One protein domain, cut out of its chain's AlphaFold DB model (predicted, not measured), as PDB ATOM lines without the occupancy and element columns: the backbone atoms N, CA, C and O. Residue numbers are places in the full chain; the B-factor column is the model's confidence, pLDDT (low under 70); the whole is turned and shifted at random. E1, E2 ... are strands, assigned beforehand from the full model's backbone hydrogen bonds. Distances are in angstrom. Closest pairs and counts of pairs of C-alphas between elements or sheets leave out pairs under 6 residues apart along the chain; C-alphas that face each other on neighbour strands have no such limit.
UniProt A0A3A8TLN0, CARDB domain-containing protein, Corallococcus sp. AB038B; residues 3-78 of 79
ATOM      1  N   THR A   3      85.259  40.553  36.216       94.88
ATOM      2  CA  THR A   3      85.177  40.276  37.651       94.88
ATOM      3  C   THR A   3      85.034  41.562  38.439       94.88
ATOM      4  O   THR A   3      85.758  42.523  38.184       94.88
ATOM      5  N   VAL A   4      84.186  41.529  39.463       96.31
ATOM      6  CA  VAL A   4      84.223  42.506  40.548       96.31
ATOM      7  C   VAL A   4      85.154  41.958  41.623       96.31
ATOM      8  O   VAL A   4      84.882  40.894  42.184       96.31
ATOM      9  N   SER A   5      86.257  42.645  41.905       96.81
ATOM     10  CA  SER A   5      87.151  42.272  43.005       96.81
ATOM     11  C   SER A   5      86.696  42.922  44.309       96.81
ATOM     12  O   SER A   5      86.173  44.037  44.302       96.81
ATOM     13  N   ILE A   6      86.876  42.220  45.431       97.31
ATOM     14  CA  ILE A   6      86.640  42.758  46.770       97.31
ATOM     15  C   ILE A   6      87.901  42.529  47.596       97.31
ATOM     16  O   ILE A   6      88.332  41.395  47.826       97.31
ATOM     17  N   SER A   7      88.515  43.617  48.040       97.44
ATOM     18  CA  SER A   7      89.782  43.603  48.762       97.44
ATOM     19  C   SER A   7      89.711  44.423  50.038       97.44
ATOM     20  O   SER A   7      88.848  45.280  50.211       97.44
ATOM     21  N   LEU A   8      90.619  44.121  50.954       98.25
ATOM     22  CA  LEU A   8      90.823  44.862  52.182       98.25
ATOM     23  C   LEU A   8      92.062  45.743  52.030       98.25
ATOM     24  O   LEU A   8      93.108  45.276  51.575       98.25
ATOM     25  N   ALA A   9      91.949  46.993  52.462       98.38
ATOM     26  CA  ALA A   9      93.038  47.952  52.501       98.38
ATOM     27  C   ALA A   9      93.169  48.599  53.886       98.38
ATOM     28  O   ALA A   9      92.199  48.700  54.643       98.38
ATOM     29  N   ASN A  10      94.384  49.034  54.224       97.50
ATOM     30  CA  ASN A  10      94.646  49.792  55.449       97.50
ATOM     31  C   ASN A  10      94.180  51.258  55.327       97.50
ATOM     32  O   ASN A  10      93.691  51.688  54.284       97.50
ATOM     33  N   SER A  11      94.379  52.046  56.386       97.38
ATOM     34  CA  SER A  11      94.009  53.470  56.436       97.38
ATOM     35  C   SER A  11      94.682  54.357  55.377       97.38
ATOM     36  O   SER A  11      94.206  55.458  55.117       97.38
ATOM     37  N   SER A  12      95.772  53.892  54.762       97.50
ATOM     38  CA  SER A  12      96.485  54.571  53.671       97.50
ATOM     39  C   SER A  12      96.134  53.999  52.291       97.50
ATOM     40  O   SER A  12      96.888  54.197  51.342       97.50
ATOM     41  N   PHE A  13      95.025  53.257  52.177       96.75
ATOM     42  CA  PHE A  13      94.591  52.561  50.958       96.75
ATOM     43  C   PHE A  13      95.609  51.556  50.395       96.75
ATOM     44  O   PHE A  13      95.548  51.190  49.222       96.75
ATOM     45  N   GLN A  14      96.532  51.053  51.217       97.81
ATOM     46  CA  GLN A  14      97.425  49.982  50.783       97.81
ATOM     47  C   GLN A  14      96.716  48.637  50.899       97.81
ATOM     48  O   GLN A  14      96.109  48.336  51.930       97.81
ATOM     49  N   TYR A  15      96.823  47.828  49.848       96.81
ATOM     50  CA  TYR A  15      96.258  46.485  49.786       96.81
ATOM     51  C   TYR A  15      96.810  45.584  50.899       96.81
ATOM     52  O   TYR A  15      98.021  45.483  51.088       96.81
ATOM     53  N   ILE A  16      95.908  44.906  51.608       96.88
ATOM     54  CA  ILE A  16      96.222  43.889  52.620       96.88
ATOM     55  C   ILE A  16      95.960  42.492  52.056       96.88
ATOM     56  O   ILE A  16      96.767  41.585  52.250       96.88
ATOM     57  N   GLY A  17      94.823  42.302  51.383       96.19
ATOM     58  CA  GLY A  17      94.412  40.987  50.901       96.19
ATOM     59  C   GLY A  17      93.068  40.994  50.179       96.19
ATOM     60  O   GLY A  17      92.269  41.920  50.319       96.19
ATOM     61  N   ALA A  18      92.810  39.946  49.399       95.62
ATOM     62  CA  ALA A  18      91.511  39.705  48.786       95.62
ATOM     63  C   ALA A  18      90.559  39.106  49.827       95.62
ATOM     64  O   ALA A  18      90.943  38.207  50.574       95.62
ATOM     65  N   VAL A  19      89.321  39.596  49.861       96.06
ATOM     66  CA  VAL A  19      88.275  39.133  50.794       96.06
ATOM     67  C   VAL A  19      87.020  38.635  50.075       96.06
ATOM     68  O   VAL A  19      86.108  38.115  50.717       96.06
ATOM     69  N   GLY A  20      86.972  38.759  48.746       95.00
ATOM     70  CA  GLY A  20      85.914  38.207  47.912       95.00
ATOM     71  C   GLY A  20      86.064  38.576  46.437       95.00
ATOM     72  O   GLY A  20      86.912  39.380  46.049       95.00
ATOM     73  N   SER A  21      85.214  37.986  45.606       94.94
ATOM     74  CA  SER A  21      85.096  38.329  44.189       94.94
ATOM     75  C   SER A  21      83.745  37.888  43.645       94.94
ATOM     76  O   SER A  21      83.204  36.876  44.092       94.94
ATOM     77  N   ILE A  22      83.243  38.594  42.638       95.38
ATOM     78  CA  ILE A  22      82.025  38.235  41.911       95.38
ATOM     79  C   ILE A  22      82.388  38.056  40.442       95.38
ATOM     80  O   ILE A  22      82.934  38.964  39.815       95.38
ATOM     81  N   ALA A  23      82.089  36.883  39.889       94.06
ATOM     82  CA  ALA A  23      82.243  36.643  38.462       94.06
ATOM     83  C   ALA A  23      81.116  37.345  37.694       94.06
ATOM     84  O   ALA A  23      79.940  37.171  38.017       94.06
ATOM     85  N   VAL A  24      81.480  38.097  36.658       93.94
ATOM     86  CA  VAL A  24      80.530  38.708  35.728       93.94
ATOM     87  C   VAL A  24      80.502  37.845  34.458       93.94
ATOM     88  O   VAL A  24      81.504  37.792  33.724       93.94
ATOM     89  N   PRO A  25      79.404  37.107  34.198       91.00
ATOM     90  CA  PRO A  25      79.292  36.281  33.002       91.00
ATOM     91  C   PRO A  25      79.267  37.152  31.734       91.00
ATOM     92  O   PRO A  25      78.990  38.346  31.814       91.00
ATOM     93  N   PRO A  26      79.550  36.589  30.543       89.38
ATOM     94  CA  PRO A  26      79.431  37.320  29.292       89.38
ATOM     95  C   PRO A  26      77.990  37.787  29.117       89.38
ATOM     96  O   PRO A  26      77.069  36.973  29.059       89.38
ATOM     97  N   MET A  27      77.802  39.097  29.056       87.81
ATOM     98  CA  MET A  27      76.494  39.713  28.910       87.81
ATOM     99  C   MET A  27      76.616  41.072  28.227       87.81
ATOM    100  O   MET A  27      77.713  41.604  28.065       87.81
ATOM    101  N   SER A  28      75.473  41.627  27.843       84.12
ATOM    102  CA  SER A  28      75.331  43.018  27.430       84.12
ATOM    103  C   SER A  28      74.447  43.763  28.431       84.12
ATOM    104  O   SER A  28      73.534  43.187  29.024       84.12
ATOM    105  N   GLY A  29      74.715  45.054  28.621       86.75
ATOM    106  CA  GLY A  29      73.954  45.900  29.541       86.75
ATOM    107  C   GLY A  29      74.420  45.810  30.996       86.75
ATOM    108  O   GLY A  29      75.576  45.509  31.277       86.75
ATOM    109  N   THR A  30      73.519  46.130  31.924       88.88
ATOM    110  CA  THR A  30      73.826  46.301  33.351       88.88
ATOM    111  C   THR A  30      73.786  44.980  34.115       88.88
ATOM    112  O   THR A  30      72.778  44.275  34.085       88.88
ATOM    113  N   PHE A  31      74.851  44.683  34.861       90.88
ATOM    114  CA  PHE A  31      74.908  43.564  35.799       90.88
ATOM    115  C   PHE A  31      74.627  44.035  37.231       90.88
ATOM    116  O   PHE A  31      75.320  44.912  37.739       90.88
ATOM    117  N   THR A  32      73.655  43.411  37.903       92.62
ATOM    118  CA  THR A  32      73.343  43.677  39.316       92.62
ATOM    119  C   THR A  32      73.471  42.375  40.106       92.62
ATOM    120  O   THR A  32      72.555  41.551  40.057       92.62
ATOM    121  N   PRO A  33      74.595  42.137  40.803       90.19
ATOM    122  CA  PRO A  33      74.775  40.908  41.561       90.19
ATOM    123  C   PRO A  33      73.934  40.899  42.842       90.19
ATOM    124  O   PRO A  33      73.664  41.942  43.442       90.19
ATOM    125  N   SER A  34      73.581  39.700  43.306       92.56
ATOM    126  CA  SER A  34      73.095  39.511  44.676       92.56
ATOM    127  C   SER A  34      74.186  39.887  45.691       92.56
ATOM    128  O   SER A  34      75.373  39.729  45.386       92.56
ATOM    129  N   PRO A  35      73.822  40.332  46.908       90.50
ATOM    130  CA  PRO A  35      74.791  40.582  47.969       90.50
ATOM    131  C   PRO A  35      75.662  39.352  48.252       90.50
ATOM    132  O   PRO A  35      75.166  38.224  48.278       90.50
ATOM    133  N   VAL A  36      76.953  39.581  48.501       91.12
ATOM    134  CA  VAL A  36      77.928  38.539  48.843       91.12
ATOM    135  C   VAL A  36      78.504  38.823  50.224       91.12
ATOM    136  O   VAL A  36      78.864  39.958  50.533       91.12
ATOM    137  N   SER A  37      78.602  37.784  51.051       92.50
ATOM    138  CA  SER A  37      79.294  37.858  52.337       92.50
ATOM    139  C   SER A  37      80.804  37.848  52.128       92.50
ATOM    140  O   SER A  37      81.321  37.034  51.364       92.50
ATOM    141  N   ILE A  38      81.513  38.711  52.851       92.56
ATOM    142  CA  ILE A  38      82.977  38.719  52.906       92.56
ATOM    143  C   ILE A  38      83.445  38.323  54.301       92.56
ATOM    144  O   ILE A  38      82.788  38.630  55.297       92.56
ATOM    145  N   THR A  39      84.603  37.674  54.368       91.00
ATOM    146  CA  THR A  39      85.248  37.325  55.636       91.00
ATOM    147  C   THR A  39      86.491  38.179  55.795       91.00
ATOM    148  O   THR A  39      87.393  38.141  54.959       91.00
ATOM    149  N   LEU A  40      86.539  38.956  56.873       91.62
ATOM    150  CA  LEU A  40      87.717  39.740  57.226       91.62
ATOM    151  C   LEU A  40      88.706  38.880  58.028       91.62
ATOM    152  O   LEU A  40      88.277  37.977  58.754       91.62
ATOM    153  N   PRO A  41      90.022  39.147  57.946       91.44
ATOM    154  CA  PRO A  41      90.991  38.500  58.820       91.44
ATOM    155  C   PRO A  41      90.646  38.751  60.294       91.44
ATOM    156  O   PRO A  41      90.471  39.892  60.712       91.44
ATOM    157  N   ALA A  42      90.592  37.694  61.107       89.62
ATOM    158  CA  ALA A  42      90.316  37.821  62.543       89.62
ATOM    159  C   ALA A  42      91.474  38.472  63.328       89.62
ATOM    160  O   ALA A  42      91.321  38.822  64.492       89.62
ATOM    161  N   THR A  43      92.639  38.617  62.697       92.06
ATOM    162  CA  THR A  43      93.873  39.155  63.284       92.06
ATOM    163  C   THR A  43      94.071  40.648  63.018       92.06
ATOM    164  O   THR A  43      95.167  41.162  63.245       92.06
ATOM    165  N   LEU A  44      93.055  41.355  62.507       95.75
ATOM    166  CA  LEU A  44      93.141  42.804  62.339       95.75
ATOM    167  C   LEU A  44      93.272  43.473  63.706       95.75
ATOM    168  O   LEU A  44      92.435  43.288  64.587       95.75
ATOM    169  N   ALA A  45      94.332  44.259  63.869       96.50
ATOM    170  CA  ALA A  45      94.484  45.109  65.035       96.50
ATOM    171  C   ALA A  45      93.404  46.210  65.032       96.50
ATOM    172  O   ALA A  45      92.908  46.574  63.961       96.50
ATOM    173  N   PRO A  46      93.063  46.786  66.197       97.19
ATOM    174  CA  PRO A  46      92.184  47.947  66.252       97.19
ATOM    175  C   PRO A  46      92.696  49.085  65.360       97.19
ATOM    176  O   PRO A  46      93.881  49.424  65.386       97.19
ATOM    177  N   GLY A  47      91.811  49.675  64.556       97.44
ATOM    178  CA  GLY A  47      92.192  50.679  63.564       97.44
ATOM    179  C   GLY A  47      91.166  50.898  62.455       97.44
ATOM    180  O   GLY A  47      90.132  50.235  62.390       97.44
ATOM    181  N   MET A  48      91.462  51.859  61.577       98.25
ATOM    182  CA  MET A  48      90.654  52.170  60.394       98.25
ATOM    183  C   MET A  48      91.098  51.335  59.194       98.25
ATOM    184  O   MET A  48      92.289  51.283  58.875       98.25
ATOM    185  N   TYR A  49      90.127  50.759  58.495       98.44
ATOM    186  CA  TYR A  49      90.325  49.957  57.293       98.44
ATOM    187  C   TYR A  49      89.283  50.307  56.232       98.44
ATOM    188  O   TYR A  49      88.263  50.934  56.524       98.44
ATOM    189  N   TYR A  50      89.537  49.867  55.003       98.50
ATOM    190  CA  TYR A  50      88.623  50.033  53.883       98.50
ATOM    191  C   TYR A  50      88.369  48.699  53.193       98.50
ATOM    192  O   TYR A  50      89.309  47.975  52.866       98.50
ATOM    193  N   VAL A  51      87.102  48.397  52.923       98.00
ATOM    194  CA  VAL A  51      86.737  47.409  51.905       98.00
ATOM    195  C   VAL A  51      86.702  48.133  50.567       98.00
ATOM    196  O   VAL A  51      85.943  49.087  50.404       98.00
ATOM    197  N   VAL A  52      87.527  47.691  49.625       98.12
ATOM    198  CA  VAL A  52      87.608  48.237  48.269       98.12
ATOM    199  C   VAL A  52      86.955  47.253  47.311       98.12
ATOM    200  O   VAL A  52      87.334  46.082  47.253       98.12
ATOM    201  N   VAL A  53      85.977  47.743  46.562       97.06
ATOM    202  CA  VAL A  53      85.272  47.017  45.509       97.06
ATOM    203  C   VAL A  53      85.663  47.638  44.178       97.06
ATOM    204  O   VAL A  53      85.574  48.854  44.021       97.06
ATOM    205  N   GLN A  54      86.090  46.817  43.224       97.00
ATOM    206  CA  GLN A  54      86.437  47.280  41.883       97.00
ATOM    207  C   GLN A  54      85.715  46.437  40.840       97.00
ATOM    208  O   GLN A  54      85.991  45.242  40.717       97.00
ATOM    209  N   ALA A  55      84.788  47.061  40.113       95.56
ATOM    210  CA  ALA A  55      84.197  46.495  38.910       95.56
ATOM    211  C   ALA A  55      85.247  46.403  37.797       95.56
ATOM    212  O   ALA A  55      86.228  47.142  37.804       95.56
ATOM    213  N   ASP A  56      85.062  45.434  36.902       94.56
ATOM    214  CA  ASP A  56      85.993  45.115  35.823       94.56
ATOM    215  C   ASP A  56      87.477  45.162  36.221       94.56
ATOM    216  O   ASP A  56      88.316  45.750  35.551       94.56
ATOM    217  N   ALA A  57      87.832  44.505  37.330       93.25
ATOM    218  CA  ALA A  57      89.185  44.574  37.895       93.25
ATOM    219  C   ALA A  57      90.293  44.064  36.944       93.25
ATOM    220  O   ALA A  57      91.471  44.331  37.163       93.25
ATOM    221  N   GLY A  58      89.923  43.311  35.902       91.06
ATOM    222  CA  GLY A  58      90.828  42.860  34.845       91.06
ATOM    223  C   GLY A  58      90.888  43.779  33.621       91.06
ATOM    224  O   GLY A  58      91.606  43.440  32.683       91.06
ATOM    225  N   ASN A  59      90.136  44.887  33.608       92.62
ATOM    226  CA  ASN A  59      90.006  45.821  32.488       92.62
ATOM    227  C   ASN A  59      89.661  45.090  31.171       92.62
ATOM    228  O   ASN A  59      90.341  45.236  30.149       92.62
ATOM    229  N   VAL A  60      88.668  44.196  31.238       93.12
ATOM    230  CA  VAL A  60      88.262  43.285  30.157       93.12
ATOM    231  C   VAL A  60      87.126  43.876  29.323       93.12
ATOM    232  O   VAL A  60      87.011  43.554  28.138       93.12
ATOM    233  N   VAL A  61      86.265  44.697  29.922       90.56
ATOM    234  CA  VAL A  61      85.092  45.286  29.275       90.56
ATOM    235  C   VAL A  61      85.351  46.773  29.111       90.56
ATOM    236  O   VAL A  61      85.468  47.482  30.092       90.56
ATOM    237  N   ALA A  62      85.409  47.252  27.869       91.56
ATOM    238  CA  ALA A  62      85.510  48.685  27.624       91.56
ATOM    239  C   ALA A  62      84.189  49.369  28.003       91.56
ATOM    240  O   ALA A  62      83.159  49.164  27.352       91.56
ATOM    241  N   GLU A  63      84.230  50.191  29.040       90.88
ATOM    242  CA  GLU A  63      83.103  50.965  29.533       90.88
ATOM    243  C   GLU A  63      83.233  52.434  29.112       90.88
ATOM    244  O   GLU A  63      84.304  52.942  28.781       90.88
ATOM    245  N   SER A  64      82.118  53.172  29.110       92.50
ATOM    246  CA  SER A  64      82.145  54.598  28.743       92.50
ATOM    247  C   SER A  64      82.960  55.462  29.713       92.50
ATOM    248  O   SER A  64      83.313  56.594  29.383       92.50
ATOM    249  N   ASN A  65      83.207  54.954  30.923       93.25
ATOM    250  CA  ASN A  65      83.949  55.655  31.954       93.25
ATOM    251  C   ASN A  65      84.621  54.675  32.924       93.25
ATOM    252  O   ASN A  65      84.059  54.367  33.960       93.25
ATOM    253  N   GLU A  66      85.862  54.290  32.656       94.25
ATOM    254  CA  GLU A  66      86.640  53.392  33.532       94.25
ATOM    255  C   GLU A  66      86.945  53.975  34.927       94.25
ATOM    256  O   GLU A  66      87.385  53.278  35.842       94.25
ATOM    257  N   THR A  67      86.749  55.284  35.123       95.38
ATOM    258  CA  THR A  67      87.110  55.950  36.385       95.38
ATOM    259  C   THR A  67      86.060  55.784  37.481       95.38
ATOM    260  O   THR A  67      86.346  56.093  38.638       95.38
ATOM    261  N   ASN A  68      84.861  55.284  37.156       94.75
ATOM    262  CA  ASN A  68      83.783  55.073  38.126       94.75
ATOM    263  C   ASN A  68      83.665  53.615  38.615       94.75
ATOM    264  O   ASN A  68      82.710  53.287  39.319       94.75
ATOM    265  N   ASN A  69      84.653  52.772  38.312       95.69
ATOM    266  CA  ASN A  69      84.621  51.343  38.632       95.69
ATOM    267  C   ASN A  69      84.994  51.021  40.085       95.69
ATOM    268  O   ASN A  69      84.795  49.895  40.540       95.69
ATOM    269  N   GLY A  70      85.549  51.989  40.818       96.19
ATOM    270  CA  GLY A  70      86.018  51.815  42.190       96.19
ATOM    271  C   GLY A  70      85.065  52.383  43.241       96.19
ATOM    272  O   GLY A  70      84.622  53.526  43.145       96.19
ATOM    273  N   LEU A  71      84.831  51.616  44.306       96.62
ATOM    274  CA  LEU A  71      84.176  52.062  45.534       96.62
ATOM    275  C   LEU A  71      85.010  51.634  46.746       96.62
ATOM    276  O   LEU A  71      85.481  50.501  46.806       96.62
ATOM    277  N   ALA A  72      85.148  52.508  47.743       97.56
ATOM    278  CA  ALA A  72      85.765  52.166  49.023       97.56
ATOM    279  C   ALA A  72      84.836  52.507  50.191       97.56
ATOM    280  O   ALA A  72      84.312  53.617  50.279       97.56
ATOM    281  N   ILE A  73      84.657  51.551  51.102       97.19
ATOM    282  CA  ILE A  73      83.803  51.679  52.286       97.19
ATOM    283  C   ILE A  73      84.688  51.562  53.524       97.19
ATOM    284  O   ILE A  73      85.338  50.538  53.734       97.19
ATOM    285  N   GLY A  74      84.726  52.622  54.331       97.44
ATOM    286  CA  GLY A  74      85.513  52.667  55.561       97.44
ATOM    287  C   GLY A  74      84.810  51.987  56.734       97.44
ATOM    288  O   GLY A  74      83.595  52.107  56.890       97.44
ATOM    289  N   PHE A  75      85.582  51.316  57.583       96.69
ATOM    290  CA  PHE A  75      85.117  50.771  58.855       96.69
ATOM    291  C   PHE A  75      86.220  50.829  59.917       96.69
ATOM    292  O   PHE A  75      87.407  50.955  59.607       96.69
ATOM    293  N   THR A  76      85.816  50.734  61.184       97.56
ATOM    294  CA  THR A  76      86.727  50.728  62.332       97.56
ATOM    295  C   THR A  76      86.681  49.372  63.018       97.56
ATOM    296  O   THR A  76      85.605  48.895  63.378       97.56
ATOM    297  N   VAL A  77      87.847  48.773  63.237       96.88
ATOM    298  CA  VAL A  77      88.015  47.660  64.172       96.88
ATOM    299  C   VAL A  77      88.240  48.257  65.555       96.88
ATOM    300  O   VAL A  77      89.156  49.060  65.745       96.88
ATOM    301  N   LEU A  78      87.372  47.904  66.498       94.50
ATOM    302  CA  LEU A  78      87.466  48.338  67.890       94.50
ATOM    303  C   LEU A  78      88.310  47.343  68.711       94.50
ATOM    304  O   LEU A  78      88.510  46.217  68.253       94.50
TER     305      LEU A  78
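AT A GLANCE: This is residues 3 to 78 of the 79 residues of the protein "CARDB domain-containing protein" of Corallococcus sp. AB038B (UniProt A0A3A8TLN0). A single strongly twisted sheet of four antiparallel strands, made of two hairpins side by side, E1 with E2 and E3 with E4, with E1 and E3 in its middle. A long loop, residues 25 to 46, runs out past one end of the sheet and folds back along its length to the other end, and a second loop, residues 55 to 69, joins E3 to E4. The printed part has 76 residues with four named strands, E1, E2, E3 and E4 along the chain, and no named helix; the sheet's order is E2, E1, E3, E4. The class is all strand, though under half of the residues, 34 of 76, are in named elements. The whole is elongated, with spans of 42 by 23 by 16 A, and only just loose, close to compact, with a radius of gyration of the C-alphas of 13.8 A.

IN THESE COORDINATES: The inner strands are E1, residues 3 to 10, 22.3 A from first to last C-alpha, and E3, residues 47 to 54, 22.7 A. The edge strands are E2, residues 15 to 24, 22.5 A, and E4, residues 70 to 77, 22.5 A. C-alpha 3, where E1 begins, is at (85.177, 40.276, 37.651). C-alpha 47, where E3 begins, is at (92.192, 50.679, 63.564), and C-alpha 77, where E4 ends, is at (88.015, 47.660, 64.172).

HOW THE PARTS SIT: E1 and E3 are antiparallel neighbours at 164 degrees, with N 7 and O 52 within hydrogen-bond range at 2.8 A and N 52 and O 7 also at 2.8 A. E2 and E1 form a hairpin, antiparallel at 163 degrees, with N 4 and O 22 2.9 A apart; C-alphas 18 and 7 face each other at 4.3 A. E2 bends by 63 degrees at residue 19. E3 and E4 form the other hairpin, antiparallel at 157 degrees, with N 53 and O 71 2.8 A apart and N 77 and O 47 2.8 A apart. From edge to edge the strands' lines turn by 48 degrees and the way across the sheet turns by 57 degrees. E2 and E4 are apart, and E2 and E3 only just so, at 8.5 A.

THE WHOLE: The C-alphas farthest apart, those of Ser 28 and Pro 46, are 42.6 A from each other. The link from E1 to E2, four residues, is tight; those from E2 to E3, 22 residues, and from E3 to E4, 15 residues, are long. The printed part has no cut. The mean pLDDT of the printed part is 94.5, and no printed residue is under 70 in this predicted model.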